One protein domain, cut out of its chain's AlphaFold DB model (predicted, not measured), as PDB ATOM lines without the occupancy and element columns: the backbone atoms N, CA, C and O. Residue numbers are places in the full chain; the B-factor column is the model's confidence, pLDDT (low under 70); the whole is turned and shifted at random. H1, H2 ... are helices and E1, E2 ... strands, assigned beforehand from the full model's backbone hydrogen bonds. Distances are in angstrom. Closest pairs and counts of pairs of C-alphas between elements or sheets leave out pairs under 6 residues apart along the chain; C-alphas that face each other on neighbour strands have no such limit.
ATOM      1  N   GLU A 120      33.813  31.172 -34.920       97.81
ATOM      2  CA  GLU A 120      34.602  31.971 -35.854       97.81
ATOM      3  C   GLU A 120      33.777  32.417 -37.062       97.81
ATOM      4  O   GLU A 120      33.165  31.614 -37.769       97.81
ATOM      5  N   ILE A 121      33.817  33.718 -37.332       96.56
ATOM      6  CA  ILE A 121      33.372  34.308 -38.592       96.56
ATOM      7  C   ILE A 121      34.627  34.751 -39.331       96.56
ATOM      8  O   ILE A 121      35.432  35.512 -38.795       96.56
ATOM      9  N   SER A 122      34.810  34.273 -40.558       94.75
ATOM     10  CA  SER A 122      36.019  34.525 -41.341       94.75
ATOM     11  C   SER A 122      35.700  35.104 -42.711       94.75
ATOM     12  O   SER A 122      34.764  34.676 -43.384       94.75
ATOM     13  N   SER A 123      36.559  36.010 -43.148       93.44
ATOM     14  CA  SER A 123      36.707  36.455 -44.530       93.44
ATOM     15  C   SER A 123      38.136  36.153 -45.003       93.44
ATOM     16  O   SER A 123      38.969  35.763 -44.180       93.44
ATOM     17  N   PRO A 124      38.465  36.352 -46.291       91.56
ATOM     18  CA  PRO A 124      39.843  36.217 -46.760       91.56
ATOM     19  C   PRO A 124      40.851  37.116 -46.022       91.56
ATOM     20  O   PRO A 124      42.022  36.771 -45.960       91.56
ATOM     21  N   PHE A 125      40.398  38.228 -45.433       92.69
ATOM     22  CA  PHE A 125      41.271  39.274 -44.885       92.69
ATOM     23  C   PHE A 125      41.253  39.352 -43.355       92.69
ATOM     24  O   PHE A 125      42.099  40.014 -42.759       92.69
ATOM     25  N   ALA A 126      40.260  38.749 -42.700       96.88
ATOM     26  CA  ALA A 126      40.074  38.876 -41.260       96.88
ATOM     27  C   ALA A 126      39.245  37.733 -40.674       96.88
ATOM     28  O   ALA A 126      38.382  37.163 -41.348       96.88
ATOM     29  N   LYS A 127      39.484  37.447 -39.395       98.06
ATOM     30  CA  LYS A 127      38.727  36.502 -38.575       98.06
ATOM     31  C   LYS A 127      38.274  37.181 -37.295       98.06
ATOM     32  O   LYS A 127      39.058  37.856 -36.625       98.06
ATOM     33  N   TRP A 128      37.031  36.925 -36.920       98.44
ATOM     34  CA  TRP A 128      36.417  37.423 -35.698       98.44
ATOM     35  C   TRP A 128      35.786  36.285 -34.913       98.44
ATOM     36  O   TRP A 128      35.394  35.263 -35.473       98.44
ATOM     37  N   SER A 129      35.653  36.490 -33.609       98.25
ATOM     38  CA  SER A 129      34.926  35.597 -32.722       98.25
ATOM     39  C   SER A 129      33.551  36.176 -32.396       98.25
ATOM     40  O   SER A 129      33.450  37.300 -31.902       98.25
ATOM     41  N   ILE A 130      32.507  35.386 -32.641       98.00
ATOM     42  CA  ILE A 130      31.121  35.670 -32.240       98.00
ATOM     43  C   ILE A 130      30.852  35.287 -30.780       98.00
ATOM     44  O   ILE A 130      29.857  35.712 -30.196       98.00
ATOM     45  N   TRP A 131      31.729  34.481 -30.168       98.31
ATOM     46  CA  TRP A 131      31.646  34.194 -28.741       98.31
ATOM     47  C   TRP A 131      31.953  35.441 -27.924       98.31
ATOM     48  O   TRP A 131      32.902  36.181 -28.197       98.31
ATOM     49  N   LYS A 132      31.195  35.628 -26.842       95.62
ATOM     50  CA  LYS A 132      31.362  36.773 -25.933       95.62
ATOM     51  C   LYS A 132      32.713  36.769 -25.219       95.62
ATOM     52  O   LYS A 132      33.164  37.806 -24.740       95.62
ATOM     53  N   LYS A 133      33.336  35.597 -25.085       96.38
ATOM     54  CA  LYS A 133      34.618  35.389 -24.401       96.38
ATOM     55  C   LYS A 133      35.536  34.519 -25.257       96.38
ATOM     56  O   LYS A 133      35.177  34.083 -26.341       96.38
ATOM     57  N   GLU A 134      36.735  34.251 -24.749       95.44
ATOM     58  CA  GLU A 134      37.728  33.400 -25.420       95.44
ATOM     59  C   GLU A 134      37.275  31.946 -25.613       95.44
ATOM     60  O   GLU A 134      37.804  31.251 -26.474       95.44
ATOM     61  N   LYS A 135      36.317  31.476 -24.810       96.38
ATOM     62  CA  LYS A 135      35.786  30.112 -24.863       96.38
ATOM     63  C   LYS A 135      34.271  30.141 -24.951       96.38
ATOM     64  O   LYS A 135      33.643  31.020 -24.356       96.38
ATOM     65  N   TYR A 136      33.721  29.123 -25.609       97.31
ATOM     66  CA  TYR A 136      32.292  28.854 -25.654       97.31
ATOM     67  C   TYR A 136      31.659  28.901 -24.262       97.31
ATOM     68  O   TYR A 136      32.168  28.327 -23.292       97.31
ATOM     69  N   SER A 137      30.490  29.524 -24.195       95.75
ATOM     70  CA  SER A 137      29.577  29.442 -23.070       95.75
ATOM     71  C   SER A 137      28.169  29.097 -23.549       95.75
ATOM     72  O   SER A 137      27.766  29.419 -24.666       95.75
ATOM     73  N   HIS A 138      27.357  28.522 -22.660       95.50
ATOM     74  CA  HIS A 138      25.949  28.259 -22.965       95.50
ATOM     75  C   HIS A 138      25.193  29.527 -23.406       95.50
ATOM     76  O   HIS A 138      24.293  29.464 -24.240       95.50
ATOM     77  N   THR A 139      25.600  30.697 -22.900       95.88
ATOM     78  CA  THR A 139      24.982  31.976 -23.266       95.88
ATOM     79  C   THR A 139      25.212  32.378 -24.717       95.88
ATOM     80  O   THR A 139      24.387  33.117 -25.245       95.88
ATOM     81  N   ASP A 140      26.265  31.880 -25.373       97.25
ATOM     82  CA  ASP A 140      26.511  32.128 -26.798       97.25
ATOM     83  C   ASP A 140      25.499  31.358 -27.662       97.25
ATOM     84  O   ASP A 140      24.942  31.904 -28.613       97.25
ATOM     85  N   LEU A 141      25.170  30.120 -27.270       96.88
ATOM     86  CA  LEU A 141      24.101  29.352 -27.914       96.88
ATOM     87  C   LEU A 141      22.737  30.020 -27.710       96.88
ATOM     88  O   LEU A 141      21.976  30.158 -28.664       96.88
ATOM     89  N   LEU A 142      22.422  30.450 -26.484       96.88
ATOM     90  CA  LEU A 142      21.159  31.145 -26.224       96.88
ATOM     91  C   LEU A 142      21.058  32.451 -27.022       96.88
ATOM     92  O   LEU A 142      19.987  32.748 -27.543       96.88
ATOM     93  N   ASP A 143      22.155  33.202 -27.155       97.25
ATOM     94  CA  ASP A 143      22.216  34.407 -27.987       97.25
ATOM     95  C   ASP A 143      21.929  34.088 -29.460       97.25
ATOM     96  O   ASP A 143      21.024  34.672 -30.048       97.25
ATOM     97  N   PHE A 144      22.591  33.073 -30.022       96.88
ATOM     98  CA  PHE A 144      22.359  32.622 -31.396       96.88
ATOM     99  C   PHE A 144      20.904  32.199 -31.657       96.88
ATOM    100  O   PHE A 144      20.333  32.481 -32.716       96.88
ATOM    101  N   LEU A 145      20.267  31.539 -30.687       95.75
ATOM    102  CA  LEU A 145      18.868  31.130 -30.796       95.75
ATOM    103  C   LEU A 145      17.894  32.310 -30.693       95.75
ATOM    104  O   LEU A 145      16.758  32.194 -31.148       95.75
ATOM    105  N   ARG A 146      18.293  33.462 -30.151       94.75
ATOM    106  CA  ARG A 146      17.422  34.640 -30.109       94.75
ATOM    107  C   ARG A 146      17.238  35.246 -31.491       94.75
ATOM    108  O   ARG A 146      18.152  35.293 -32.307       94.75
ATOM    109  N   GLN A 147      16.039  35.753 -31.752       92.56
ATOM    110  CA  GLN A 147      15.716  36.407 -33.027       92.56
ATOM    111  C   GLN A 147      16.365  37.784 -33.183       92.56
ATOM    112  O   GLN A 147      16.438  38.287 -34.294       92.56
ATOM    113  N   ASP A 148      16.835  38.360 -32.082       93.25
ATOM    114  CA  ASP A 148      17.561  39.623 -31.996       93.25
ATOM    115  C   ASP A 148      19.013  39.423 -31.518       93.25
ATOM    116  O   ASP A 148      19.638  40.375 -31.046       93.25
ATOM    117  N   GLY A 149      19.519  38.184 -31.586       95.56
ATOM    118  CA  GLY A 149      20.893  37.837 -31.223       95.56
ATOM    119  C   GLY A 149      21.920  38.483 -32.148       95.56
ATOM    120  O   GLY A 149      21.592  38.870 -33.273       95.56
ATOM    121  N   VAL A 150      23.169  38.568 -31.685       96.75
ATOM    122  CA  VAL A 150      24.247  39.316 -32.360       96.75
ATOM    123  C   VAL A 150      24.434  38.834 -33.796       96.75
ATOM    124  O   VAL A 150      24.371  39.631 -34.725       96.75
ATOM    125  N   PHE A 151      24.557  37.518 -34.001       96.25
ATOM    126  CA  PHE A 151      24.713  36.945 -35.342       96.25
ATOM    127  C   PHE A 151      23.561  37.334 -36.280       96.25
ATOM    128  O   PHE A 151      23.790  37.721 -37.420       96.25
ATOM    129  N   ILE A 152      22.316  37.265 -35.802       95.56
ATOM    130  CA  ILE A 152      21.142  37.563 -36.631       95.56
ATOM    131  C   ILE A 152      21.102  39.041 -37.000       95.56
ATOM    132  O   ILE A 152      20.857  39.354 -38.163       95.56
ATOM    133  N   LYS A 153      21.396  39.931 -36.048       95.88
ATOM    134  CA  LYS A 153      21.469  41.372 -36.301       95.88
ATOM    135  C   LYS A 153      22.550  41.715 -37.309       95.88
ATOM    136  O   LYS A 153      22.228  42.346 -38.302       95.88
ATOM    137  N   LEU A 154      23.768  41.198 -37.147       96.69
ATOM    138  CA  LEU A 154      24.847  41.404 -38.118       96.69
ATOM    139  C   LEU A 154      24.418  41.020 -39.538       96.69
ATOM    140  O   LEU A 154      24.576  41.797 -40.479       96.69
ATOM    141  N   MET A 155      23.815  39.837 -39.693       95.06
ATOM    142  CA  MET A 155      23.362  39.374 -41.004       95.06
ATOM    143  C   MET A 155      22.210  40.223 -41.558       95.06
ATOM    144  O   MET A 155      22.178  40.467 -42.763       95.06
ATOM    145  N   GLN A 156      21.278  40.675 -40.716       94.56
ATOM    146  CA  GLN A 156      20.143  41.500 -41.136       94.56
ATOM    147  C   GLN A 156      20.550  42.937 -41.465       94.56
ATOM    148  O   GLN A 156      20.212  43.438 -42.536       94.56
ATOM    149  N   ASP A 157      21.327  43.564 -40.591       96.06
ATOM    150  CA  ASP A 157      21.791  44.943 -40.721       96.06
ATOM    151  C   ASP A 157      22.776  45.089 -41.885       96.06
ATOM    152  O   ASP A 157      22.865  46.159 -42.487       96.06
ATOM    153  N   SER A 158      23.459  44.007 -42.277       96.44
ATOM    154  CA  SER A 158      24.298  43.972 -43.481       96.44
ATOM    155  C   SER A 158      23.529  43.918 -44.806       96.44
ATOM    156  O   SER A 158      24.153  43.979 -45.862       96.44
ATOM    157  N   MET A 159      22.201  43.779 -44.800       95.00
ATOM    158  CA  MET A 159      21.425  43.781 -46.039       95.00
ATOM    159  C   MET A 159      21.135  45.202 -46.519       95.00
ATOM    160  O   MET A 159      20.880  46.105 -45.718       95.00
ATOM    161  N   ASP A 160      21.097  45.363 -47.839       95.38
ATOM    162  CA  ASP A 160      20.582  46.561 -48.495       95.38
ATOM    163  C   ASP A 160      19.299  46.229 -49.252       95.38
ATOM    164  O   ASP A 160      19.166  45.154 -49.857       95.38
ATOM    165  N   SER A 161      18.336  47.149 -49.200       95.19
ATOM    166  CA  SER A 161      17.086  46.986 -49.927       95.19
ATOM    167  C   SER A 161      17.219  47.434 -51.381       95.19
ATOM    168  O   SER A 161      17.975  48.339 -51.733       95.19
ATOM    169  N   TYR A 162      16.480  46.765 -52.257       94.00
ATOM    170  CA  TYR A 162      16.392  47.083 -53.674       94.00
ATOM    171  C   TYR A 162      15.001  46.732 -54.198       94.00
ATOM    172  O   TYR A 162      14.288  45.905 -53.634       94.00
ATOM    173  N   PHE A 163      14.593  47.339 -55.309       94.81
ATOM    174  CA  PHE A 163      13.289  47.064 -55.907       94.81
ATOM    175  C   PHE A 163      13.415  46.113 -57.092       94.81
ATOM    176  O   PHE A 163      14.116  46.405 -58.063       94.81
ATOM    177  N   LYS A 164      12.669  45.006 -57.061       93.31
ATOM    178  CA  LYS A 164      12.440  44.169 -58.244       93.31
ATOM    179  C   LYS A 164      11.163  44.588 -58.945       93.31
ATOM    180  O   LYS A 164      10.153  44.890 -58.311       93.31
ATOM    181  N   LYS A 165      11.207  44.552 -60.274       94.19
ATOM    182  CA  LYS A 165      10.051  44.738 -61.149       94.19
ATOM    183  C   LYS A 165       9.805  43.449 -61.920       94.19
ATOM    184  O   LYS A 165      10.722  42.905 -62.526       94.19
ATOM    185  N   LEU A 166       8.569  42.973 -61.893       92.06
ATOM    186  CA  LEU A 166       8.097  41.853 -62.695       92.06
ATOM    187  C   LEU A 166       6.998  42.374 -63.621       92.06
ATOM    188  O   LEU A 166       5.962  42.832 -63.142       92.06
ATOM    189  N   THR A 167       7.213  42.298 -64.932       93.62
ATOM    190  CA  THR A 167       6.196  42.662 -65.924       93.62
ATOM    191  C   THR A 167       5.591  41.401 -66.524       93.62
ATOM    192  O   THR A 167       6.298  40.572 -67.090       93.62
ATOM    193  N   PHE A 168       4.274  41.259 -66.411       91.12
ATOM    194  CA  PHE A 168       3.521  40.149 -66.988       91.12
ATOM    195  C   PHE A 168       2.167  40.645 -67.498       91.12
ATOM    196  O   PHE A 168       1.470  41.387 -66.805       91.12
ATOM    197  N   ALA A 169       1.799  40.251 -68.722       92.50
ATOM    198  CA  ALA A 169       0.546  40.643 -69.378       92.50
ATOM    199  C   ALA A 169       0.264  42.166 -69.341       92.50
ATOM    200  O   ALA A 169      -0.853  42.600 -69.067       92.50
ATOM    201  N   GLY A 170       1.297  42.988 -69.565       93.69
ATOM    202  CA  GLY A 170       1.188  44.454 -69.568       93.69
ATOM    203  C   GLY A 170       1.029  45.103 -68.188       93.69
ATOM    204  O   GLY A 170       0.916  46.323 -68.105       93.69
ATOM    205  N   LYS A 171       1.042  44.324 -67.098       95.94
ATOM    206  CA  LYS A 171       1.044  44.829 -65.720       95.94
ATOM    207  C   LYS A 171       2.430  44.683 -65.114       95.94
ATOM    208  O   LYS A 171       3.091  43.668 -65.321       95.94
ATOM    209  N   THR A 172       2.842  45.673 -64.330       96.12
ATOM    210  CA  THR A 172       4.118  45.649 -63.611       96.12
ATOM    211  C   THR A 172       3.856  45.584 -62.118       96.12
ATOM    212  O   THR A 172       3.183  46.447 -61.561       96.12
ATOM    213  N   ILE A 173       4.404  44.556 -61.479       94.69
ATOM    214  CA  ILE A 173       4.463  44.430 -60.026       94.69
ATOM    215  C   ILE A 173       5.853  44.889 -59.603       94.69
ATOM    216  O   ILE A 173       6.852  44.365 -60.097       94.69
ATOM    217  N   GLN A 174       5.915  45.862 -58.699       95.75
ATOM    218  CA  GLN A 174       7.148  46.260 -58.033       95.75
ATOM    219  C   GLN A 174       7.079  45.821 -56.575       95.75
ATOM    220  O   GLN A 174       6.068  46.041 -55.912       95.75
ATOM    221  N   TYR A 175       8.150  45.209 -56.085       93.25
ATOM    222  CA  TYR A 175       8.279  44.824 -54.686       93.25
ATOM    223  C   TYR A 175       9.697  45.100 -54.194       93.25
ATOM    224  O   TYR A 175      10.659  45.046 -54.966       93.25
ATOM    225  N   GLU A 176       9.805  45.439 -52.913       95.12
ATOM    226  CA  GLU A 176      11.087  45.559 -52.228       95.12
ATOM    227  C   GLU A 176      11.649  44.161 -51.943       95.12
ATOM    228  O   GLU A 176      10.922  43.217 -51.624       95.12
ATOM    229  N   SER A 177      12.955  44.025 -52.099       91.94
ATOM    230  CA  SER A 177      13.730  42.836 -51.793       91.94
ATOM    231  C   SER A 177      15.053  43.263 -51.159       91.94
ATOM    232  O   SER A 177      15.367  44.447 -51.115       91.94
ATOM    233  N   TYR A 178      15.815  42.302 -50.650       92.00
ATOM    234  CA  TYR A 178      17.034  42.551 -49.890       92.00
ATOM    235  C   TYR A 178      18.168  41.705 -50.454       92.00
ATOM    236  O   TYR A 178      17.945  40.566 -50.879       92.00
ATOM    237  N   MET A 179      19.367  42.271 -50.500       91.94
ATOM    238  CA  MET A 179      20.586  41.559 -50.872       91.94
ATOM    239  C   MET A 179      21.646  41.759 -49.796       91.94
ATOM    240  O   MET A 179      21.695  42.811 -49.162       91.94
ATOM    241  N   TRP A 180      22.489  40.750 -49.578       90.44
ATOM    242  CA  TRP A 180      23.609  40.886 -48.652       90.44
ATOM    243  C   TRP A 180      24.657  41.840 -49.208       90.44
ATOM    244  O   TRP A 180      25.186  41.616 -50.298       90.44
ATOM    245  N   ASN A 181      25.008  42.850 -48.417       94.44
ATOM    246  CA  ASN A 181      26.162  43.691 -48.663       94.44
ATOM    247  C   ASN A 181      27.341  43.166 -47.839       94.44
ATOM    248  O   ASN A 181      27.445  43.387 -46.630       94.44
ATOM    249  N   ILE A 182      28.252  42.463 -48.514       92.12
ATOM    250  CA  ILE A 182      29.422  41.870 -47.865       92.12
ATOM    251  C   ILE A 182      30.319  42.930 -47.217       92.12
ATOM    252  O   ILE A 182      30.810  42.708 -46.119       92.12
ATOM    253  N   ARG A 183      30.486  44.111 -47.824       92.12
ATOM    254  CA  ARG A 183      31.295  45.197 -47.247       92.12
ATOM    255  C   ARG A 183      30.720  45.656 -45.917       92.12
ATOM    256  O   ARG A 183      31.448  45.744 -44.931       92.12
ATOM    257  N   LYS A 184      29.408  45.882 -45.888       95.75
ATOM    258  CA  LYS A 184      28.679  46.257 -44.677       95.75
ATOM    259  C   LYS A 184      28.793  45.173 -43.608       95.75
ATOM    260  O   LYS A 184      29.102  45.500 -42.471       95.75
ATOM    261  N   LEU A 185      28.643  43.897 -43.979       95.62
ATOM    262  CA  LEU A 185      28.830  42.776 -43.055       95.62
ATOM    263  C   LEU A 185      30.231  42.772 -42.437       95.62
ATOM    264  O   LEU A 185      30.353  42.674 -41.221       95.62
ATOM    265  N   LEU A 186      31.284  42.891 -43.251       95.75
ATOM    266  CA  LEU A 186      32.659  42.869 -42.751       95.75
ATOM    267  C   LEU A 186      32.941  44.057 -41.819       95.75
ATOM    268  O   LEU A 186      33.546  43.860 -40.768       95.75
ATOM    269  N   LEU A 187      32.460  45.261 -42.150       95.75
ATOM    270  CA  LEU A 187      32.579  46.436 -41.274       95.75
ATOM    271  C   LEU A 187      31.832  46.249 -39.948       95.75
ATOM    272  O   LEU A 187      32.358  46.604 -38.896       95.75
ATOM    273  N   LEU A 188      30.628  45.672 -39.986       97.56
ATOM    274  CA  LEU A 188      29.861  45.360 -38.780       97.56
ATOM    275  C   LEU A 188      30.580  44.316 -37.917       97.56
ATOM    276  O   LEU A 188      30.708  44.515 -36.713       97.56
ATOM    277  N   CYS A 189      31.118  43.251 -38.519       97.44
ATOM    278  CA  CYS A 189      31.935  42.269 -37.804       97.44
ATOM    279  C   CYS A 189      33.152  42.924 -37.136       97.44
ATOM    280  O   CYS A 189      33.418  42.660 -35.969       97.44
ATOM    281  N   ASP A 190      33.865  43.799 -37.844       96.88
ATOM    282  CA  ASP A 190      35.051  44.484 -37.318       96.88
ATOM    283  C   ASP A 190      34.738  45.451 -36.171       96.88
ATOM    284  O   ASP A 190      35.559  45.636 -35.276       96.88
ATOM    285  N   ASN A 191      33.541  46.035 -36.180       96.94
ATOM    286  CA  ASN A 191      33.081  46.950 -35.143       96.94
ATOM    287  C   ASN A 191      32.503  46.228 -33.913       96.94
ATOM    288  O   ASN A 191      32.705  46.670 -32.783       96.94
ATOM    289  N   GLU A 192      31.744  45.151 -34.120       96.81
ATOM    290  CA  GLU A 192      30.944  44.524 -33.059       96.81
ATOM    291  C   GLU A 192      31.568  43.258 -32.474       96.81
ATOM    292  O   GLU A 192      31.249  42.881 -31.343       96.81
ATOM    293  N   LEU A 193      32.435  42.578 -33.226       97.81
ATOM    294  CA  LEU A 193      32.992  41.291 -32.829       97.81
ATOM    295  C   LEU A 193      34.438  41.407 -32.374       97.81
ATOM    296  O   LEU A 193      35.194  42.304 -32.743       97.81
ATOM    297  N   ARG A 194      34.854  40.429 -31.573       97.25
ATOM    298  CA  ARG A 194      36.232  40.356 -31.101       97.25
ATOM    299  C   ARG A 194      37.136  39.899 -32.240       97.25
ATOM    300  O   ARG A 194      37.034  38.757 -32.686       97.25
ATOM    301  N   LEU A 195      38.045  40.766 -32.670       97.69
ATOM    302  CA  LEU A 195      39.034  40.440 -33.692       97.69
ATOM    303  C   LEU A 195      39.983  39.327 -33.219       97.69
ATOM    304  O   LEU A 195      40.483  39.361 -32.093       97.69
ATOM    305  N   LEU A 196      40.228  38.350 -34.091       97.56
ATOM    306  CA  LEU A 196      41.191  37.265 -33.883       97.56
ATOM    307  C   LEU A 196      42.430  37.445 -34.761       97.56
ATOM    308  O   LEU A 196      43.552  37.292 -34.290       97.56
ATOM    309  N   GLU A 197      42.216  37.769 -36.035       97.69
ATOM    310  CA  GLU A 197      43.265  37.897 -37.046       97.69
ATOM    311  C   GLU A 197      42.833  38.927 -38.093       97.69
ATOM    312  O   GLU A 197      41.658  38.963 -38.460       97.69
ATOM    313  N   LYS A 198      43.763  39.753 -38.586       97.19
ATOM    314  CA  LYS A 198      43.497  40.722 -39.658       97.19
ATOM    315  C   LYS A 198      44.734  40.977 -40.504       97.19
ATOM    316  O   LYS A 198      45.769  41.378 -39.975       97.19
ATOM    317  N   ASN A 199      44.594  40.830 -41.815       96.81
ATOM    318  CA  ASN A 199      45.518  41.378 -42.794       96.81
ATOM    319  C   ASN A 199      45.075  42.804 -43.144       96.81
ATOM    320  O   ASN A 199      44.161  43.013 -43.942       96.81
ATOM    321  N   GLN A 200      45.702  43.796 -42.509       94.81
ATOM    322  CA  GLN A 200      45.306  45.196 -42.666       94.81
ATOM    323  C   GLN A 200      45.555  45.736 -44.084       94.81
ATOM    324  O   GLN A 200      44.813  46.607 -44.533       94.81
ATOM    325  N   GLU A 201      46.568  45.230 -44.790       94.19
ATOM    326  CA  GLU A 201      46.896  45.669 -46.150       94.19
ATOM    327  C   GLU A 201      45.817  45.224 -47.142       94.19
ATOM    328  O   GLU A 201      45.216  46.060 -47.820       94.19
ATOM    329  N   GLU A 202      45.487  43.929 -47.161       92.44
ATOM    330  CA  GLU A 202      44.425  43.396 -48.024       92.44
ATOM    331  C   GLU A 202      43.044  43.951 -47.659       92.44
ATOM    332  O   GLU A 202      42.226  44.207 -48.545       92.44
ATOM    333  N   TRP A 203      42.794  44.191 -46.366       92.75
ATOM    334  CA  TRP A 203      41.586  44.866 -45.902       92.75
ATOM    335  C   TRP A 203      41.435  46.246 -46.543       92.75
ATOM    336  O   TRP A 203      40.387  46.550 -47.110       92.75
ATOM    337  N   ASN A 204      42.479  47.076 -46.480       92.12
ATOM    338  CA  ASN A 204      42.445  48.417 -47.058       92.12
ATOM    339  C   ASN A 204      42.219  48.351 -48.574       92.12
ATOM    340  O   ASN A 204      41.318  49.022 -49.072       92.12
ATOM    341  N   ILE A 205      42.938  47.470 -49.280       90.94
ATOM    342  CA  ILE A 205      42.759  47.264 -50.727       90.94
ATOM    343  C   ILE A 205      41.301  46.911 -51.055       90.94
ATOM    344  O   ILE A 205      40.703  47.509 -51.948       90.94
ATOM    345  N   PHE A 206      40.694  45.972 -50.322       89.25
ATOM    346  CA  PHE A 206      39.313  45.545 -50.564       89.25
ATOM    347  C   PHE A 206      38.293  46.691 -50.445       89.25
ATOM    348  O   PHE A 206      37.320  46.733 -51.208       89.25
ATOM    349  N   PHE A 207      38.508  47.619 -49.507       87.81
ATOM    350  CA  PHE A 207      37.630  48.772 -49.289       87.81
ATOM    351  C   PHE A 207      37.964  49.989 -50.168       87.81
ATOM    352  O   PHE A 207      37.101  50.849 -50.337       87.81
ATOM    353  N   GLU A 208      39.156  50.052 -50.765       85.88
ATOM    354  CA  GLU A 208      39.539  51.086 -51.739       85.88
ATOM    355  C   GLU A 208      38.997  50.815 -53.154       85.88
ATOM    356  O   GLU A 208      38.758  51.757 -53.912       85.88
ATOM    357  N   ILE A 209      38.757  49.547 -53.513       79.31
ATOM    358  CA  ILE A 209      38.160  49.169 -54.805       79.31
ATOM    359  C   ILE A 209      36.769  49.825 -54.943       79.31
ATOM    360  O   ILE A 209      35.928  49.732 -54.046       79.31
ATOM    361  N   SER A 210      36.478  50.488 -56.064       62.81
ATOM    362  CA  SER A 210      35.160  51.108 -56.270       62.81
ATOM    363  C   SER A 210      34.067  50.050 -56.482       62.81
ATOM    364  O   SER A 210      34.327  48.960 -56.991       62.81
ATOM    365  N   GLU A 211      32.815  50.354 -56.114       60.19
ATOM    366  CA  GLU A 211      31.676  49.437 -56.326       60.19
ATOM    367  C   GLU A 211      31.496  49.037 -57.806       60.19
ATOM    368  O   GLU A 211      31.076  47.918 -58.102       60.19
ATOM    369  N   GLU A 212      31.877  49.909 -58.748       54.62
ATOM    370  CA  GLU A 212      31.809  49.649 -60.195       54.62
ATOM    371  C   GLU A 212      32.736  48.511 -60.654       54.62
ATOM    372  O   GLU A 212      32.397  47.781 -61.585       54.62
ATOM    373  N   GLN A 213      33.878  48.312 -59.990       56.66
ATOM    374  CA  GLN A 213      34.847  47.271 -60.350       56.66
ATOM    375  C   GLN A 213      34.435  45.877 -59.851       56.66
ATOM    376  O   GLN A 213      34.860  44.878 -60.423       56.66
ATOM    377  N   MET A 214      33.573  45.780 -58.832       55.31
ATOM    378  CA  MET A 214      33.133  44.493 -58.273       55.31
ATOM    379  C   MET A 214      31.941  43.867 -59.011       55.31
ATOM    380  O   MET A 214      31.834  42.647 -59.045       55.31
ATOM    381  N   ASN A 215      31.078  44.660 -59.654       48.66
ATOM    382  CA  ASN A 215      29.914  44.154 -60.405       48.66
ATOM    383  C   ASN A 215      30.272  43.522 -61.771       48.66
ATOM    384  O   ASN A 215      29.377  43.207 -62.558       48.66
ATOM    385  N   THR A 216      31.565  43.368 -62.077       38.94
ATOM    386  CA  THR A 216      32.076  42.780 -63.329       38.94
ATOM    387  C   THR A 216      32.744  41.411 -63.148       38.94
ATOM    388  O   THR A 216      33.282  40.880 -64.120       38.94
ATOM    389  N   VAL A 217      32.670  40.819 -61.947       35.12
ATOM    390  CA  VAL A 217      33.180  39.470 -61.631       35.12
ATOM    391  C   VAL A 217      32.041  38.534 -61.243       35.12
ATOM    392  O   VAL A 217      31.203  38.939 -60.408       35.12
TER     393      VAL A 217
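AT A GLANCE: This is residues 120 to 217 of the 217 residues of an uncharacterized protein of Clostridium innocuum (UniProt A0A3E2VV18). A long two-stranded hairpin, E3 and E4, reaches away from a loose body, and its tip, residues 167 to 172, sticks out. In the body H3 covers one face of a small sheet of E1, E2 and E5, H2 packs on H3 with H1 beyond it, and H4 leads to a short final helix, H5. The printed part has 98 residues with five named helices and five named strands, in the order E1 E2 H1 H2 E3 E4 H3 E5 H4 H5; the class is mixed, helices and strands. Both sheets, E1 - E2 - E5 and E3 - E4, are antiparallel. The whole is loose, with a radius of gyration of the C-alphas of 17.7 A, and flat, spanning 58 by 35 by 17 A.

HOW THE PARTS SIT: Begin with the hairpin of E1, residues 120 to 122, and E2, residues 126 to 129, where N 121 and O 128 are 2.9 A apart, within hydrogen-bond range. On the other side of E2 look for E5, residues 194 to 198, with N 127 and O 197 at 2.8 A. H1, residues 138 to 145, and H2, residues 150 to 157, touch only at the corner, with the C-alphas of Phe 144 and Phe 151 closest at 6.3 A. Next comes the hairpin of E3, residues 159 to 168, and E4, residues 171 to 180, with N 164 and O 175 at 2.9 A. H3, residues 182 to 192, touches H2 at a steep tilt of 39 degrees, opposite ways, closest at the C-alphas of Leu 154 and Leu 188, 6.4 A apart. H3 is on the sheet of E1, E2 and E5, at a height over the sheet of 10.1 A. H4, residues 200 to 208, is close to H3 but not clearly touching, with the C-alphas of Arg 183 and Phe 207 closest at 7.6 A. H5, residues 211 to 214, is apart from H4. In H1, H2, H3 and H4 every O i to N i+4 pair is within hydrogen-bond range; H5 is too short for such a pair.

IN THESE COORDINATES: Find C-alpha 120, where E1 begins, at (34.602, 31.971, -35.854). From C-alpha 159 at (21.425, 43.781, -46.039), E3 runs 27.8 A; E4 returns over 28.6 A. H3 measures 15.1 A and H4 12.3 A. H5 ends at C-alpha 214, (33.133, 44.493, -58.273).

THE WHOLE: The C-alphas farthest apart are those of Glu 134 and Gly 170, 58.4 A. The printed part has no cut and no long link. Mean pLDDT of the printed part is 91.3; residues 210 to 217 are under 70.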